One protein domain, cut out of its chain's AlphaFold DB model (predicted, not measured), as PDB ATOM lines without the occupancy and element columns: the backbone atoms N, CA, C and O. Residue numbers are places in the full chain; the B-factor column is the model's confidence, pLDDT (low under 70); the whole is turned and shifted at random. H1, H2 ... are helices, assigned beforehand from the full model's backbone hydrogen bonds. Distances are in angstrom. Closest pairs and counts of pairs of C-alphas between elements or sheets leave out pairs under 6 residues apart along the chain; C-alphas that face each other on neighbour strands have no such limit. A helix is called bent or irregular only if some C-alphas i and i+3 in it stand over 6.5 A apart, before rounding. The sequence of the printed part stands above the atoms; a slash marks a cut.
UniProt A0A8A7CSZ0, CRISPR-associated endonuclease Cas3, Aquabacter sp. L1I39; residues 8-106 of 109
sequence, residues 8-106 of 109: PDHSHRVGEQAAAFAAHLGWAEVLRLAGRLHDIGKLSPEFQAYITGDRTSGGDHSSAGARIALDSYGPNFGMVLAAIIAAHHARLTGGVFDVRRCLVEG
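AT A GLANCE: This is residues 8 to 106 of the 109 residues of the protein "CRISPR-associated endonuclease Cas3" of Aquabacter sp. L1I39 (UniProt A0A8A7CSZ0). Two pairs of helical runs pack crosswise: H1 and H2 form a hairpin, and the bent helix H5 folds back on itself so that its two arms lie side by side and cross H2 at a steep angle. H6 packs on the two arms of H5 away from H2, while H3 continues the line beyond H2 towards H4, at one end of the longest axis. The printed part has 99 residues with six named helices, H1 to H6 in that order, and no named strand; its class is all helix. It is compact, with a radius of gyration of the C-alphas of 13.9 A, and spans 43 by 30 by 29 A.

HOW THE PARTS SIT: Start with H1, residues 8 to 25, and H2, residues 28 to 37: this helical hairpin touches at a shallow tilt of 25 degrees, opposite ways, the closest C-alphas being Ala 19 and Ala 28 at 4.0 A. H3, residues 40 to 43, and H4, residues 45 to 52, are close but not clearly touching, with the C-alphas of Lys 42 and Gln 48 6.9 A apart. By its hydrogen bonds H5, residues 63 to 89, was assigned as one helix, but it is bent, with C-alphas 72 and 75 9.3 A apart. Its arms H5a, residues 63 to 72, and H5b, residues 75 to 89, touch at a shallow tilt of 14 degrees, opposite ways, closest at the C-alphas of Ala 66 and Ala 82, 3.9 A. H5 is the hub, touching three other helices. With residues 81 to 85 alone, H5b touches H2 at a steep tilt of 60 degrees, the C-alphas of Ala 34 and Ile 85 being closest at 5.6 A. H5a touches H3, closest at the C-alphas of Gly 41 and Ala 64, 5.1 A. With residues 82 to 86 alone, H5b touches H6, residues 99 to 105, about perpendicular at 74 degrees, closest at the C-alphas of Ala 83 and Val 99, 6.0 A. H1 and H5b are apart, for instance. Every O i to N i+4 pair is within hydrogen-bond range in H2, H4, H5a and H6, against 12 of 14 in H1 and 8 of 11 in H5b; H3 is too short for such a pair.

IN THESE COORDINATES: Find C-alpha 8 at (200.820, 157.388, 143.611), from where H1 runs 25.9 A to C-alpha 25; it is irregular, C-alphas 21 and 24 being 7.4 A apart. H2 and H5a are each 14.3 A long. H5b runs 22.4 A to C-alpha 89 at (199.878, 153.205, 162.936) and is irregular, with C-alphas 86 and 89 7.1 A apart. H6 ends at C-alpha 105, (195.446, 138.611, 160.736).

THE WHOLE: The C-alphas farthest apart are those of His 24 and Asp 54, 43.8 A. The printed part has no cut and no long link. Look for low confidence at residues 89 to 106, under 70.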
ATOM      1  N   PRO A   8     199.479 157.371 144.195       93.81
ATOM      2  CA  PRO A   8     200.820 157.388 143.611       93.81
ATOM      3  C   PRO A   8     201.606 158.672 143.905       93.81
ATOM      4  O   PRO A   8     202.767 158.584 144.311       93.81
ATOM      5  N   ASP A   9     200.979 159.844 143.752       94.31
ATOM      6  CA  ASP A   9     201.632 161.134 144.016       94.31
ATOM      7  C   ASP A   9     201.993 161.265 145.499       94.31
ATOM      8  O   ASP A   9     203.130 161.604 145.847       94.31
ATOM      9  N   HIS A  10     201.048 160.898 146.369       94.44
ATOM     10  CA  HIS A  10     201.234 160.872 147.813       94.44
ATOM     11  C   HIS A  10     202.409 159.974 148.217       94.44
ATOM     12  O   HIS A  10     203.354 160.425 148.868       94.44
ATOM     13  N   SER A  11     202.384 158.709 147.790       94.38
ATOM     14  CA  SER A  11     203.411 157.714 148.102       94.38
ATOM     15  C   SER A  11     204.787 158.125 147.585       94.38
ATOM     16  O   SER A  11     205.786 157.939 148.282       94.38
ATOM     17  N   HIS A  12     204.863 158.707 146.383       96.38
ATOM     18  CA  HIS A  12     206.123 159.211 145.841       96.38
ATOM     19  C   HIS A  12     206.678 160.349 146.705       96.38
ATOM     20  O   HIS A  12     207.832 160.295 147.134       96.38
ATOM     21  N   ARG A  13     205.850 161.354 147.012       96.81
ATOM     22  CA  ARG A  13     206.250 162.521 147.807       96.81
ATOM     23  C   ARG A  13     206.684 162.134 149.221       96.81
ATOM     24  O   ARG A  13     207.725 162.602 149.679       96.81
ATOM     25  N   VAL A  14     205.925 161.269 149.897       95.56
ATOM     26  CA  VAL A  14     206.272 160.757 151.235       95.56
ATOM     27  C   VAL A  14     207.580 159.972 151.191       95.56
ATOM     28  O   VAL A  14     208.439 160.180 152.047       95.56
ATOM     29  N   GLY A  15     207.772 159.127 150.174       97.19
ATOM     30  CA  GLY A  15     209.019 158.391 149.971       97.19
ATOM     31  C   GLY A  15     210.234 159.310 149.833       97.19
ATOM     32  O   GLY A  15     211.217 159.127 150.547       97.19
ATOM     33  N   GLU A  16     210.173 160.323 148.968       98.31
ATOM     34  CA  GLU A  16     211.304 161.249 148.789       98.31
ATOM     35  C   GLU A  16     211.584 162.082 150.041       98.31
ATOM     36  O   GLU A  16     212.741 162.279 150.414       98.31
ATOM     37  N   GLN A  17     210.538 162.521 150.741       97.75
ATOM     38  CA  GLN A  17     210.699 163.259 151.986       97.75
ATOM     39  C   GLN A  17     211.353 162.390 153.075       97.75
ATOM     40  O   GLN A  17     212.295 162.832 153.732       97.75
ATOM     41  N   ALA A  18     210.908 161.142 153.234       96.62
ATOM     42  CA  ALA A  18     211.488 160.201 154.188       96.62
ATOM     43  C   ALA A  18     212.950 159.857 153.843       96.62
ATOM     44  O   ALA A  18     213.799 159.784 154.733       96.62
ATOM     45  N   ALA A  19     213.266 159.718 152.553       97.88
ATOM     46  CA  ALA A  19     214.627 159.500 152.075       97.88
ATOM     47  C   ALA A  19     215.555 160.669 152.430       97.88
ATOM     48  O   ALA A  19     216.657 160.450 152.935       97.88
ATOM     49  N   ALA A  20     215.096 161.905 152.209       98.12
ATOM     50  CA  ALA A  20     215.851 163.111 152.532       98.12
ATOM     51  C   ALA A  20     216.149 163.210 154.037       98.12
ATOM     52  O   ALA A  20     217.286 163.488 154.417       98.12
ATOM     53  N   PHE A  21     215.168 162.899 154.893       96.31
ATOM     54  CA  PHE A  21     215.367 162.844 156.345       96.31
ATOM     55  C   PHE A  21     216.360 161.761 156.785       96.31
ATOM     56  O   PHE A  21     217.063 161.935 157.773       96.31
ATOM     57  N   ALA A  22     216.435 160.637 156.073       96.06
ATOM     58  CA  ALA A  22     217.322 159.528 156.423       96.06
ATOM     59  C   ALA A  22     218.699 159.578 155.744       96.06
ATOM     60  O   ALA A  22     219.550 158.727 156.024       96.06
ATOM     61  N   ALA A  23     218.939 160.554 154.863       96.69
ATOM     62  CA  ALA A  23     220.148 160.627 154.048       96.69
ATOM     63  C   ALA A  23     221.427 160.647 154.894       96.69
ATOM     64  O   ALA A  23     222.330 159.845 154.670       96.69
ATOM     65  N   HIS A  24     221.470 161.484 155.931       95.44
ATOM     66  CA  HIS A  24     222.630 161.600 156.820       95.44
ATOM     67  C   HIS A  24     222.840 160.381 157.735       95.44
ATOM     68  O   HIS A  24     223.900 160.250 158.337       95.44
ATOM     69  N   LEU A  25     221.848 159.491 157.851       94.44
ATOM     70  CA  LEU A  25     221.980 158.229 158.585       94.44
ATOM     71  C   LEU A  25     222.479 157.088 157.688       94.44
ATOM     72  O   LEU A  25     222.850 156.039 158.206       94.44
ATOM     73  N   GLY A  26     222.471 157.260 156.360       95.50
ATOM     74  CA  GLY A  26     222.719 156.182 155.397       95.50
ATOM     75  C   GLY A  26     221.499 155.285 155.139       95.50
ATOM     76  O   GLY A  26     221.650 154.198 154.593       95.50
ATOM     77  N   TRP A  27     220.291 155.724 155.519       95.81
ATOM     78  CA  TRP A  27     219.045 154.937 155.433       95.81
ATOM     79  C   TRP A  27     218.065 155.454 154.367       95.81
ATOM     80  O   TRP A  27     216.901 155.052 154.351       95.81
ATOM     81  N   ALA A  28     218.518 156.337 153.468       96.56
ATOM     82  CA  ALA A  28     217.664 157.002 152.480       96.56
ATOM     83  C   ALA A  28     216.806 156.025 151.661       96.56
ATOM     84  O   ALA A  28     215.589 156.176 151.619       96.56
ATOM     85  N   GLU A  29     217.412 154.996 151.057       94.94
ATOM     86  CA  GLU A  29     216.675 154.026 150.233       94.94
ATOM     87  C   GLU A  29     215.663 153.213 151.046       94.94
ATOM     88  O   GLU A  29     214.552 152.958 150.584       94.94
ATOM     89  N   VAL A  30     216.015 152.849 152.283       94.25
ATOM     90  CA  VAL A  30     215.131 152.080 153.170       94.25
ATOM     91  C   VAL A  30     213.879 152.887 153.485       94.25
ATOM     92  O   VAL A  30     212.764 152.390 153.327       94.25
ATOM     93  N   LEU A  31     214.043 154.153 153.881       95.38
ATOM     94  CA  LEU A  31     212.900 155.001 154.208       95.38
ATOM     95  C   LEU A  31     212.142 155.482 152.970       95.38
ATOM     96  O   LEU A  31     210.928 155.667 153.057       95.38
ATOM     97  N   ARG A  32     212.797 155.594 151.807       97.06
ATOM     98  CA  ARG A  32     212.104 155.814 150.533       97.06
ATOM     99  C   ARG A  32     211.120 154.689 150.248       97.06
ATOM    100  O   ARG A  32     209.955 154.948 149.953       97.06
ATOM    101  N   LEU A  33     211.588 153.442 150.332       95.88
ATOM    102  CA  LEU A  33     210.765 152.258 150.091       95.88
ATOM    103  C   LEU A  33     209.644 152.140 151.121       95.88
ATOM    104  O   LEU A  33     208.491 151.950 150.737       95.88
ATOM    105  N   ALA A  34     209.955 152.325 152.406       94.38
ATOM    106  CA  ALA A  34     208.948 152.309 153.461       94.38
ATOM    107  C   ALA A  34     207.864 153.373 153.224       94.38
ATOM    108  O   ALA A  34     206.681 153.047 153.239       94.38
ATOM    109  N   GLY A  35     208.250 154.614 152.908       94.69
ATOM    110  CA  GLY A  35     207.310 155.700 152.618       94.69
ATOM    111  C   GLY A  35     206.422 155.426 151.401       94.69
ATOM    112  O   GLY A  35     205.226 155.709 151.442       94.69
ATOM    113  N   ARG A  36     206.962 154.802 150.348       95.50
ATOM    114  CA  ARG A  36     206.183 154.433 149.152       95.50
ATOM    115  C   ARG A  36     205.166 153.325 149.419       95.50
ATOM    116  O   ARG A  36     204.089 153.338 148.827       95.50
ATOM    117  N   LEU A  37     205.512 152.376 150.288       93.88
ATOM    118  CA  LEU A  37     204.704 151.187 150.556       93.88
ATOM    119  C   LEU A  37     203.732 151.344 151.726       93.88
ATOM    120  O   LEU A  37     202.795 150.555 151.807       93.88
ATOM    121  N   HIS A  38     203.938 152.315 152.623       92.00
ATOM    122  CA  HIS A  38     203.235 152.336 153.909       92.00
ATOM    123  C   HIS A  38     201.708 152.303 153.768       92.00
ATOM    124  O   HIS A  38     201.048 151.519 154.436       92.00
ATOM    125  N   ASP A  39     201.169 153.065 152.821       92.31
ATOM    126  CA  ASP A  39     199.732 153.248 152.630       92.31
ATOM    127  C   ASP A  39     199.155 152.458 151.447       92.31
ATOM    128  O   ASP A  39     198.028 152.704 151.022       92.31
ATOM    129  N   ILE A  40     199.890 151.491 150.888       93.06
ATOM    130  CA  ILE A  40     199.429 150.759 149.696       93.06
ATOM    131  C   ILE A  40     198.118 149.990 149.927       93.06
ATOM    132  O   ILE A  40     197.347 149.791 148.989       93.06
ATOM    133  N   GLY A  41     197.814 149.631 151.180       90.12
ATOM    134  CA  GLY A  41     196.537 149.020 151.550       90.12
ATOM    135  C   GLY A  41     195.331 149.934 151.318       90.12
ATOM    136  O   GLY A  41     194.215 149.438 151.231       90.12
ATOM    137  N   LYS A  42     195.531 151.243 151.119       92.75
ATOM    138  CA  LYS A  42     194.455 152.177 150.758       92.75
ATOM    139  C   LYS A  42     193.841 151.903 149.383       92.75
ATOM    140  O   LYS A  42     192.775 152.435 149.090       92.75
ATOM    141  N   LEU A  43     194.482 151.086 148.544       91.88
ATOM    142  CA  LEU A  43     193.906 150.612 147.281       91.88
ATOM    143  C   LEU A  43     192.827 149.535 147.474       91.88
ATOM    144  O   LEU A  43     192.181 149.167 146.494       91.88
ATOM    145  N   SER A  44     192.637 149.014 148.692       92.06
ATOM    146  CA  SER A  44     191.637 147.978 148.939       92.06
ATOM    147  C   SER A  44     190.211 148.496 148.702       92.06
ATOM    148  O   SER A  44     189.922 149.670 148.973       92.06
ATOM    149  N   PRO A  45     189.289 147.637 148.231       92.38
ATOM    150  CA  PRO A  45     187.877 147.992 148.113       92.38
ATOM    151  C   PRO A  45     187.275 148.500 149.429       92.38
ATOM    152  O   PRO A  45     186.446 149.406 149.417       92.38
ATOM    153  N   GLU A  46     187.705 147.961 150.571       92.19
ATOM    154  CA  GLU A  46     187.259 148.359 151.909       92.19
ATOM    155  C   GLU A  46     187.645 149.804 152.215       92.19
ATOM    156  O   GLU A  46     186.804 150.582 152.673       92.19
ATOM    157  N   PHE A  47     188.899 150.173 151.941       92.56
ATOM    158  CA  PHE A  47     189.381 151.526 152.185       92.56
ATOM    159  C   PHE A  47     188.752 152.523 151.209       92.56
ATOM    160  O   PHE A  47     188.374 153.624 151.611       92.56
ATOM    161  N   GLN A  48     188.577 152.134 149.943       93.88
ATOM    162  CA  GLN A  48     187.885 152.966 148.957       93.88
ATOM    163  C   GLN A  48     186.417 153.196 149.347       93.88
ATOM    164  O   GLN A  48     185.966 154.337 149.341       93.88
ATOM    165  N   ALA A  49     185.707 152.157 149.794       92.88
ATOM    166  CA  ALA A  49     184.341 152.282 150.304       92.88
ATOM    167  C   ALA A  49     184.255 153.169 151.561       92.88
ATOM    168  O   ALA A  49     183.260 153.852 151.789       92.88
ATOM    169  N   TYR A  50     185.295 153.186 152.399       93.56
ATOM    170  CA  TYR A  50     185.360 154.081 153.555       93.56
ATOM    171  C   TYR A  50     185.458 155.555 153.145       93.56
ATOM    172  O   TYR A  50     184.692 156.380 153.641       93.56
ATOM    173  N   ILE A  51     186.356 155.899 152.220       91.75
ATOM    174  CA  ILE A  51     186.547 157.298 151.802       91.75
ATOM    175  C   ILE A  51     185.421 157.816 150.893       91.75
ATOM    176  O   ILE A  51     185.244 159.030 150.798       91.75
ATOM    177  N   THR A  52     184.639 156.929 150.265       93.31
ATOM    178  CA  THR A  52     183.392 157.286 149.561       93.31
ATOM    179  C   THR A  52     182.182 157.388 150.492       93.31
ATOM    180  O   THR A  52     181.152 157.919 150.085       93.31
ATOM    181  N   GLY A  53     182.307 156.949 151.751       93.62
ATOM    182  CA  GLY A  53     181.243 157.002 152.758       93.62
ATOM    183  C   GLY A  53     180.314 155.784 152.788       93.62
ATOM    184  O   GLY A  53     179.352 155.781 153.555       93.62
ATOM    185  N   ASP A  54     180.607 154.738 152.016       94.81
ATOM    186  CA  ASP A  54     179.853 153.475 151.977       94.81
ATOM    187  C   ASP A  54     180.190 152.540 153.156       94.81
ATOM    188  O   ASP A  54     179.483 151.565 153.422       94.81
ATOM    189  N   ARG A  55     181.273 152.828 153.893       93.81
ATOM    190  CA  ARG A  55     181.660 152.144 155.138       93.81
ATOM    191  C   ARG A  55     182.089 153.136 156.211       93.81
ATOM    192  O   ARG A  55     182.589 154.218 155.931       93.81
ATOM    193  N   THR A  56     181.964 152.721 157.470       91.25
ATOM    194  CA  THR A  56     182.376 153.517 158.639       91.25
ATOM    195  C   THR A  56     183.850 153.344 159.017       91.25
ATOM    196  O   THR A  56     184.360 154.108 159.833       91.25
ATOM    197  N   SER A  57     184.539 152.353 158.442       88.62
ATOM    198  CA  SER A  57     185.953 152.059 158.692       88.62
ATOM    199  C   SER A  57     186.636 151.558 157.423       88.62
ATOM    200  O   SER A  57     186.055 150.753 156.693       88.62
ATOM    201  N   GLY A  58     187.872 152.012 157.195       84.81
ATOM    202  CA  GLY A  58     188.724 151.589 156.079       84.81
ATOM    203  C   GLY A  58     189.493 150.289 156.321       84.81
ATOM    204  O   GLY A  58     190.240 149.867 155.445       84.81
ATOM    205  N   GLY A  59     189.319 149.657 157.489       85.50
ATOM    206  CA  GLY A  59     190.029 148.430 157.853       85.50
ATOM    207  C   GLY A  59     191.536 148.633 158.055       85.50
ATOM    208  O   GLY A  59     192.012 149.754 158.240       85.50
ATOM    209  N   ASP A  60     192.285 147.533 158.051       81.44
ATOM    210  CA  ASP A  60     193.748 147.566 158.095       81.44
ATOM    211  C   ASP A  60     194.317 147.876 156.706       81.44
ATOM    212  O   ASP A  60     194.244 147.063 155.787       81.44
ATOM    213  N   HIS A  61     194.920 149.055 156.566       82.69
ATOM    214  CA  HIS A  61     195.585 149.487 155.335       82.69
ATOM    215  C   HIS A  61     197.117 149.490 155.441       82.69
ATOM    216  O   HIS A  61     197.799 149.911 154.505       82.69
ATOM    217  N   SER A  62     197.665 149.000 156.557       76.75
ATOM    218  CA  SER A  62     199.105 148.986 156.832       76.75
ATOM    219  C   SER A  62     199.786 147.653 156.590       76.75
ATOM    220  O   SER A  62     200.932 147.624 156.133       76.75
ATOM    221  N   SER A  63     199.090 146.541 156.832       84.81
ATOM    222  CA  SER A  63     199.696 145.213 156.688       84.81
ATOM    223  C   SER A  63     200.028 144.862 155.237       84.81
ATOM    224  O   SER A  63     201.006 144.156 154.989       84.81
ATOM    225  N   ALA A  64     199.293 145.409 154.262       89.50
ATOM    226  CA  ALA A  64     199.549 145.172 152.839       89.50
ATOM    227  C   ALA A  64     200.974 145.588 152.423       89.50
ATOM    228  O   ALA A  64     201.683 144.821 151.768       89.50
ATOM    229  N   GLY A  65     201.434 146.766 152.857       90.50
ATOM    230  CA  GLY A  65     202.785 147.246 152.553       90.50
ATOM    231  C   GLY A  65     203.869 146.400 153.215       90.50
ATOM    232  O   GLY A  65     204.889 146.088 152.597       90.50
ATOM    233  N   ALA A  66     203.625 145.959 154.449       89.44
ATOM    234  CA  ALA A  66     204.538 145.083 155.173       89.44
ATOM    235  C   ALA A  66     204.661 143.701 154.514       89.44
ATOM    236  O   ALA A  66     205.757 143.145 154.430       89.44
ATOM    237  N   ARG A  67     203.555 143.167 153.983       89.88
ATOM    238  CA  ARG A  67     203.562 141.900 153.252       89.88
ATOM    239  C   ARG A  67     204.371 141.995 151.958       89.88
ATOM    240  O   ARG A  67     205.251 141.167 151.737       89.88
ATOM    241  N   ILE A  68     204.140 143.044 151.166       92.44
ATOM    242  CA  ILE A  68     204.903 143.307 149.935       92.44
ATOM    243  C   ILE A  68     206.400 143.417 150.236       92.44
ATOM    244  O   ILE A  68     207.218 142.888 149.480       92.44
ATOM    245  N   ALA A  69     206.765 144.058 151.351       91.75
ATOM    246  CA  ALA A  69     208.155 144.179 151.760       91.75
ATOM    247  C   ALA A  69     208.819 142.810 152.007       91.75
ATOM    248  O   ALA A  69     209.929 142.568 151.535       91.75
ATOM    249  N   LEU A  70     208.141 141.893 152.701       91.06
ATOM    250  CA  LEU A  70     208.664 140.546 152.954       91.06
ATOM    251  C   LEU A  70     208.790 139.722 151.674       91.06
ATOM    252  O   LEU A  70     209.819 139.077 151.464       91.06
ATOM    253  N   ASP A  71     207.766 139.772 150.823       92.00
ATOM    254  CA  ASP A  71     207.713 138.974 149.598       92.00
ATOM    255  C   ASP A  71     208.740 139.464 148.555       92.00
ATOM    256  O   ASP A  71     209.313 138.656 147.826       92.00
ATOM    257  N   SER A  72     209.023 140.773 148.510       93.44
ATOM    258  CA  SER A  72     209.862 141.380 147.459       93.44
ATOM    259  C   SER A  72     211.342 141.529 147.830       93.44
ATOM    260  O   SER A  72     212.186 141.608 146.940       93.44
ATOM    261  N   TYR A  73     211.677 141.591 149.124       90.56
ATOM    262  CA  TYR A  73     213.021 141.974 149.589       90.56
ATOM    263  C   TYR A  73     213.717 140.917 150.461       90.56
ATOM    264  O   TYR A  73     214.796 141.161 151.009       90.56
ATOM    265  N   GLY A  74     213.128 139.725 150.574       85.31
ATOM    266  CA  GLY A  74     213.703 138.594 151.297       85.31
ATOM    267  C   GLY A  74     213.658 138.739 152.827       85.31
ATOM    268  O   GLY A  74     213.277 139.780 153.365       85.31
ATOM    269  N   PRO A  75     214.065 137.694 153.567       82.75
ATOM    270  CA  PRO A  75     213.754 137.564 154.991       82.75
ATOM    271  C   PRO A  75     214.477 138.566 155.898       82.75
ATOM    272  O   PRO A  75     213.971 138.881 156.967       82.75
ATOM    273  N   ASN A  76     215.641 139.081 155.494       87.44
ATOM    274  CA  ASN A  76     216.417 140.006 156.324       87.44
ATOM    275  C   ASN A  76     215.998 141.458 156.069       87.44
ATOM    276  O   ASN A  76     215.530 142.150 156.970       87.44
ATOM    277  N   PHE A  77     216.140 141.918 154.824       89.25
ATOM    278  CA  PHE A  77     215.839 143.302 154.466       89.25
ATOM    279  C   PHE A  77     214.329 143.571 154.430       89.25
ATOM    280  O   PHE A  77     213.869 144.582 154.962       89.25
ATOM    281  N   GLY A  78     213.546 142.624 153.908       89.31
ATOM    282  CA  GLY A  78     212.087 142.696 153.925       89.31
ATOM    283  C   GLY A  78     211.508 142.776 155.335       89.31
ATOM    284  O   GLY A  78     210.541 143.498 155.536       89.31
ATOM    285  N   MET A  79     212.123 142.130 156.334       88.56
ATOM    286  CA  MET A  79     211.669 142.218 157.729       88.56
ATOM    287  C   MET A  79     211.884 143.611 158.327       88.56
ATOM    288  O   MET A  79     211.007 144.119 159.021       88.56
ATOM    289  N   VAL A  80     213.020 144.251 158.033       89.81
ATOM    290  CA  VAL A  80     213.285 145.633 158.467       89.81
ATOM    291  C   VAL A  80     212.258 146.585 157.855       89.81
ATOM    292  O   VAL A  80     211.640 147.368 158.573       89.81
ATOM    293  N   LEU A  81     212.027 146.482 156.544       90.88
ATOM    294  CA  LEU A  81     211.019 147.285 155.850       90.88
ATOM    295  C   LEU A  81     209.609 147.022 156.389       90.88
ATOM    296  O   LEU A  81     208.880 147.968 156.674       90.88
ATOM    297  N   ALA A  82     209.239 145.755 156.577       89.00
ATOM    298  CA  ALA A  82     207.936 145.363 157.098       89.00
ATOM    299  C   ALA A  82     207.695 145.889 158.512       89.00
ATOM    300  O   ALA A  82     206.597 146.354 158.795       89.00
ATOM    301  N   ALA A  83     208.710 145.872 159.377       86.12
ATOM    302  CA  ALA A  83     208.610 146.429 160.721       86.12
ATOM    303  C   ALA A  83     208.384 147.947 160.696       86.12
ATOM    304  O   ALA A  83     207.502 148.442 161.393       86.12
ATOM    305  N   ILE A  84     209.138 148.679 159.866       88.81
ATOM    306  CA  ILE A  84     208.978 150.134 159.709       88.81
ATOM    307  C   ILE A  84     207.585 150.461 159.168       88.81
ATOM    308  O   ILE A  84     206.907 151.334 159.704       88.81
ATOM    309  N   ILE A  85     207.159 149.753 158.119       88.38
ATOM    310  CA  ILE A  85     205.852 149.954 157.499       88.38
ATOM    311  C   ILE A  85     204.764 149.629 158.510       88.38
ATOM    312  O   ILE A  85     203.963 150.487 158.823       88.38
ATOM    313  N   ALA A  86     204.727 148.436 159.079       79.75
ATOM    314  CA  ALA A  86     203.612 148.033 159.925       79.75
ATOM    315  C   ALA A  86     203.509 148.878 161.221       79.75
ATOM    316  O   ALA A  86     202.413 149.094 161.739       79.75
ATOM    317  N   ALA A  87     204.619 149.456 161.695       75.62
ATOM    318  CA  ALA A  87     204.624 150.368 162.835       75.62
ATOM    319  C   ALA A  87     204.020 151.763 162.558       75.62
ATOM    320  O   ALA A  87     203.836 152.516 163.512       75.62
ATOM    321  N   HIS A  88     203.673 152.143 161.319       74.81
ATOM    322  CA  HIS A  88     203.245 153.526 161.036       74.81
ATOM    323  C   HIS A  88     201.882 153.925 161.644       74.81
ATOM    324  O   HIS A  88     201.619 155.117 161.783       74.81
ATOM    325  N   HIS A  89     201.058 152.959 162.076       67.00
ATOM    326  CA  HIS A  89     199.878 153.205 162.936       67.00
ATOM    327  C   HIS A  89     200.084 152.804 164.392       67.00
ATOM    328  O   HIS A  89     199.251 153.110 165.251       67.00
ATOM    329  N   ALA A  90     201.183 152.116 164.697       56.78
ATOM    330  CA  ALA A  90     201.534 151.818 166.068       56.78
ATOM    331  C   ALA A  90     201.968 153.128 166.721       56.78
ATOM    332  O   ALA A  90     203.022 153.689 166.425       56.78
ATOM    333  N   ARG A  91     201.125 153.646 167.619       44.16
ATOM    334  CA  ARG A  91     201.508 154.749 168.499       44.16
ATOM    335  C   ARG A  91     202.887 154.431 169.094       44.16
ATOM    336  O   ARG A  91     203.089 153.323 169.588       44.16
ATOM    337  N   LEU A  92     203.793 155.415 169.108       42.41
ATOM    338  CA  LEU A  92     205.106 155.406 169.787       42.41
ATOM    339  C   LEU A  92     204.996 155.244 171.326       42.41
ATOM    340  O   LEU A  92     205.806 155.750 172.094       42.41
ATOM    341  N   THR A  93     203.966 154.564 171.819       36.47
ATOM    342  CA  THR A  93     203.714 154.265 173.223       36.47
ATOM    343  C   THR A  93     204.255 152.876 173.538       36.47
ATOM    344  O   THR A  93     203.470 151.949 173.683       36.47
ATOM    345  N   GLY A  94     205.582 152.720 173.578       34.72
ATOM    346  CA  GLY A  94     206.299 151.636 174.280       34.72
ATOM    347  C   GLY A  94     205.890 150.172 174.032       34.72
ATOM    348  O   GLY A  94     206.324 149.300 174.781       34.72
ATOM    349  N   GLY A  95     205.053 149.881 173.039       40.03
ATOM    350  CA  GLY A  95     204.555 148.544 172.750       40.03
ATOM    351  C   GLY A  95     205.532 147.781 171.870       40.03
ATOM    352  O   GLY A  95     206.058 148.325 170.901       40.03
ATOM    353  N   VAL A  96     205.758 146.509 172.188       43.91
ATOM    354  CA  VAL A  96     206.454 145.592 171.282       43.91
ATOM    355  C   VAL A  96     205.566 145.413 170.053       43.91
ATOM    356  O   VAL A  96     204.466 144.869 170.148       43.91
ATOM    357  N   PHE A  97     206.017 145.926 168.910       52.03
ATOM    358  CA  PHE A  97     205.314 145.762 167.647       52.03
ATOM    359  C   PHE A  97     205.532 144.335 167.133       52.03
ATOM    360  O   PHE A  97     206.630 143.986 166.694       52.03
ATOM    361  N   ASP A  98     204.501 143.494 167.219       57.62
ATOM    362  CA  ASP A  98     204.571 142.129 166.704       57.62
ATOM    363  C   ASP A  98     204.281 142.104 165.200       57.62
ATOM    364  O   ASP A  98     203.131 142.033 164.762       57.62
ATOM    365  N   VAL A  99     205.357 142.125 164.411       57.56
ATOM    366  CA  VAL A  99     205.309 141.970 162.951       57.56
ATOM    367  C   VAL A  99     204.579 140.684 162.556       57.56
ATOM    368  O   VAL A  99     203.903 140.669 161.533       57.56
ATOM    369  N   ARG A 100     204.641 139.610 163.361       57.09
ATOM    370  CA  ARG A 100     203.953 138.351 163.042       57.09
ATOM    371  C   ARG A 100     202.441 138.508 163.106       57.09
ATOM    372  O   ARG A 100     201.770 137.972 162.236       57.09
ATOM    373  N   ARG A 101     201.900 139.281 164.052       55.53
ATOM    374  CA  ARG A 101     200.447 139.485 164.175       55.53
ATOM    375  C   ARG A 101     199.840 140.148 162.933       55.53
ATOM    376  O   ARG A 101     198.848 139.645 162.417       55.53
ATOM    377  N   CYS A 102     200.492 141.177 162.381       53.44
ATOM    378  CA  CYS A 102     200.085 141.797 161.107       53.44
ATOM    379  C   CYS A 102     200.069 140.811 159.926       53.44
ATOM    380  O   CYS A 102     199.298 140.977 158.987       53.44
ATOM    381  N   LEU A 103     200.908 139.773 159.962       54.38
ATOM    382  CA  LEU A 103     201.017 138.791 158.880       54.38
ATOM    383  C   LEU A 103     200.017 137.636 158.992       54.38
ATOM    384  O   LEU A 103     199.759 136.988 157.980       54.38
ATOM    385  N   VAL A 104     199.484 137.353 160.188       50.66
ATOM    386  CA  VAL A 104     198.503 136.270 160.402       50.66
ATOM    387  C   VAL A 104     197.062 136.781 160.320       50.66
ATOM    388  O   VAL A 104     196.193 136.055 159.851       50.66
ATOM    389  N   GLU A 105     196.801 138.029 160.722       46.72
ATOM    390  CA  GLU A 105     195.446 138.611 160.736       46.72
ATOM    391  C   GLU A 105     195.079 139.347 159.428       46.72
ATOM    392  O   GLU A 105     193.911 139.638 159.187       46.72
ATOM    393  N   GLY A 106     196.057 139.599 158.547       43.59
ATOM    394  CA  GLY A 106     195.891 140.294 157.265       43.59
ATOM    395  C   GLY A 106     195.438 139.410 156.095       43.59
ATOM    396  O   GLY A 106     195.948 139.572 154.984       43.59
TER     397      GLY A 106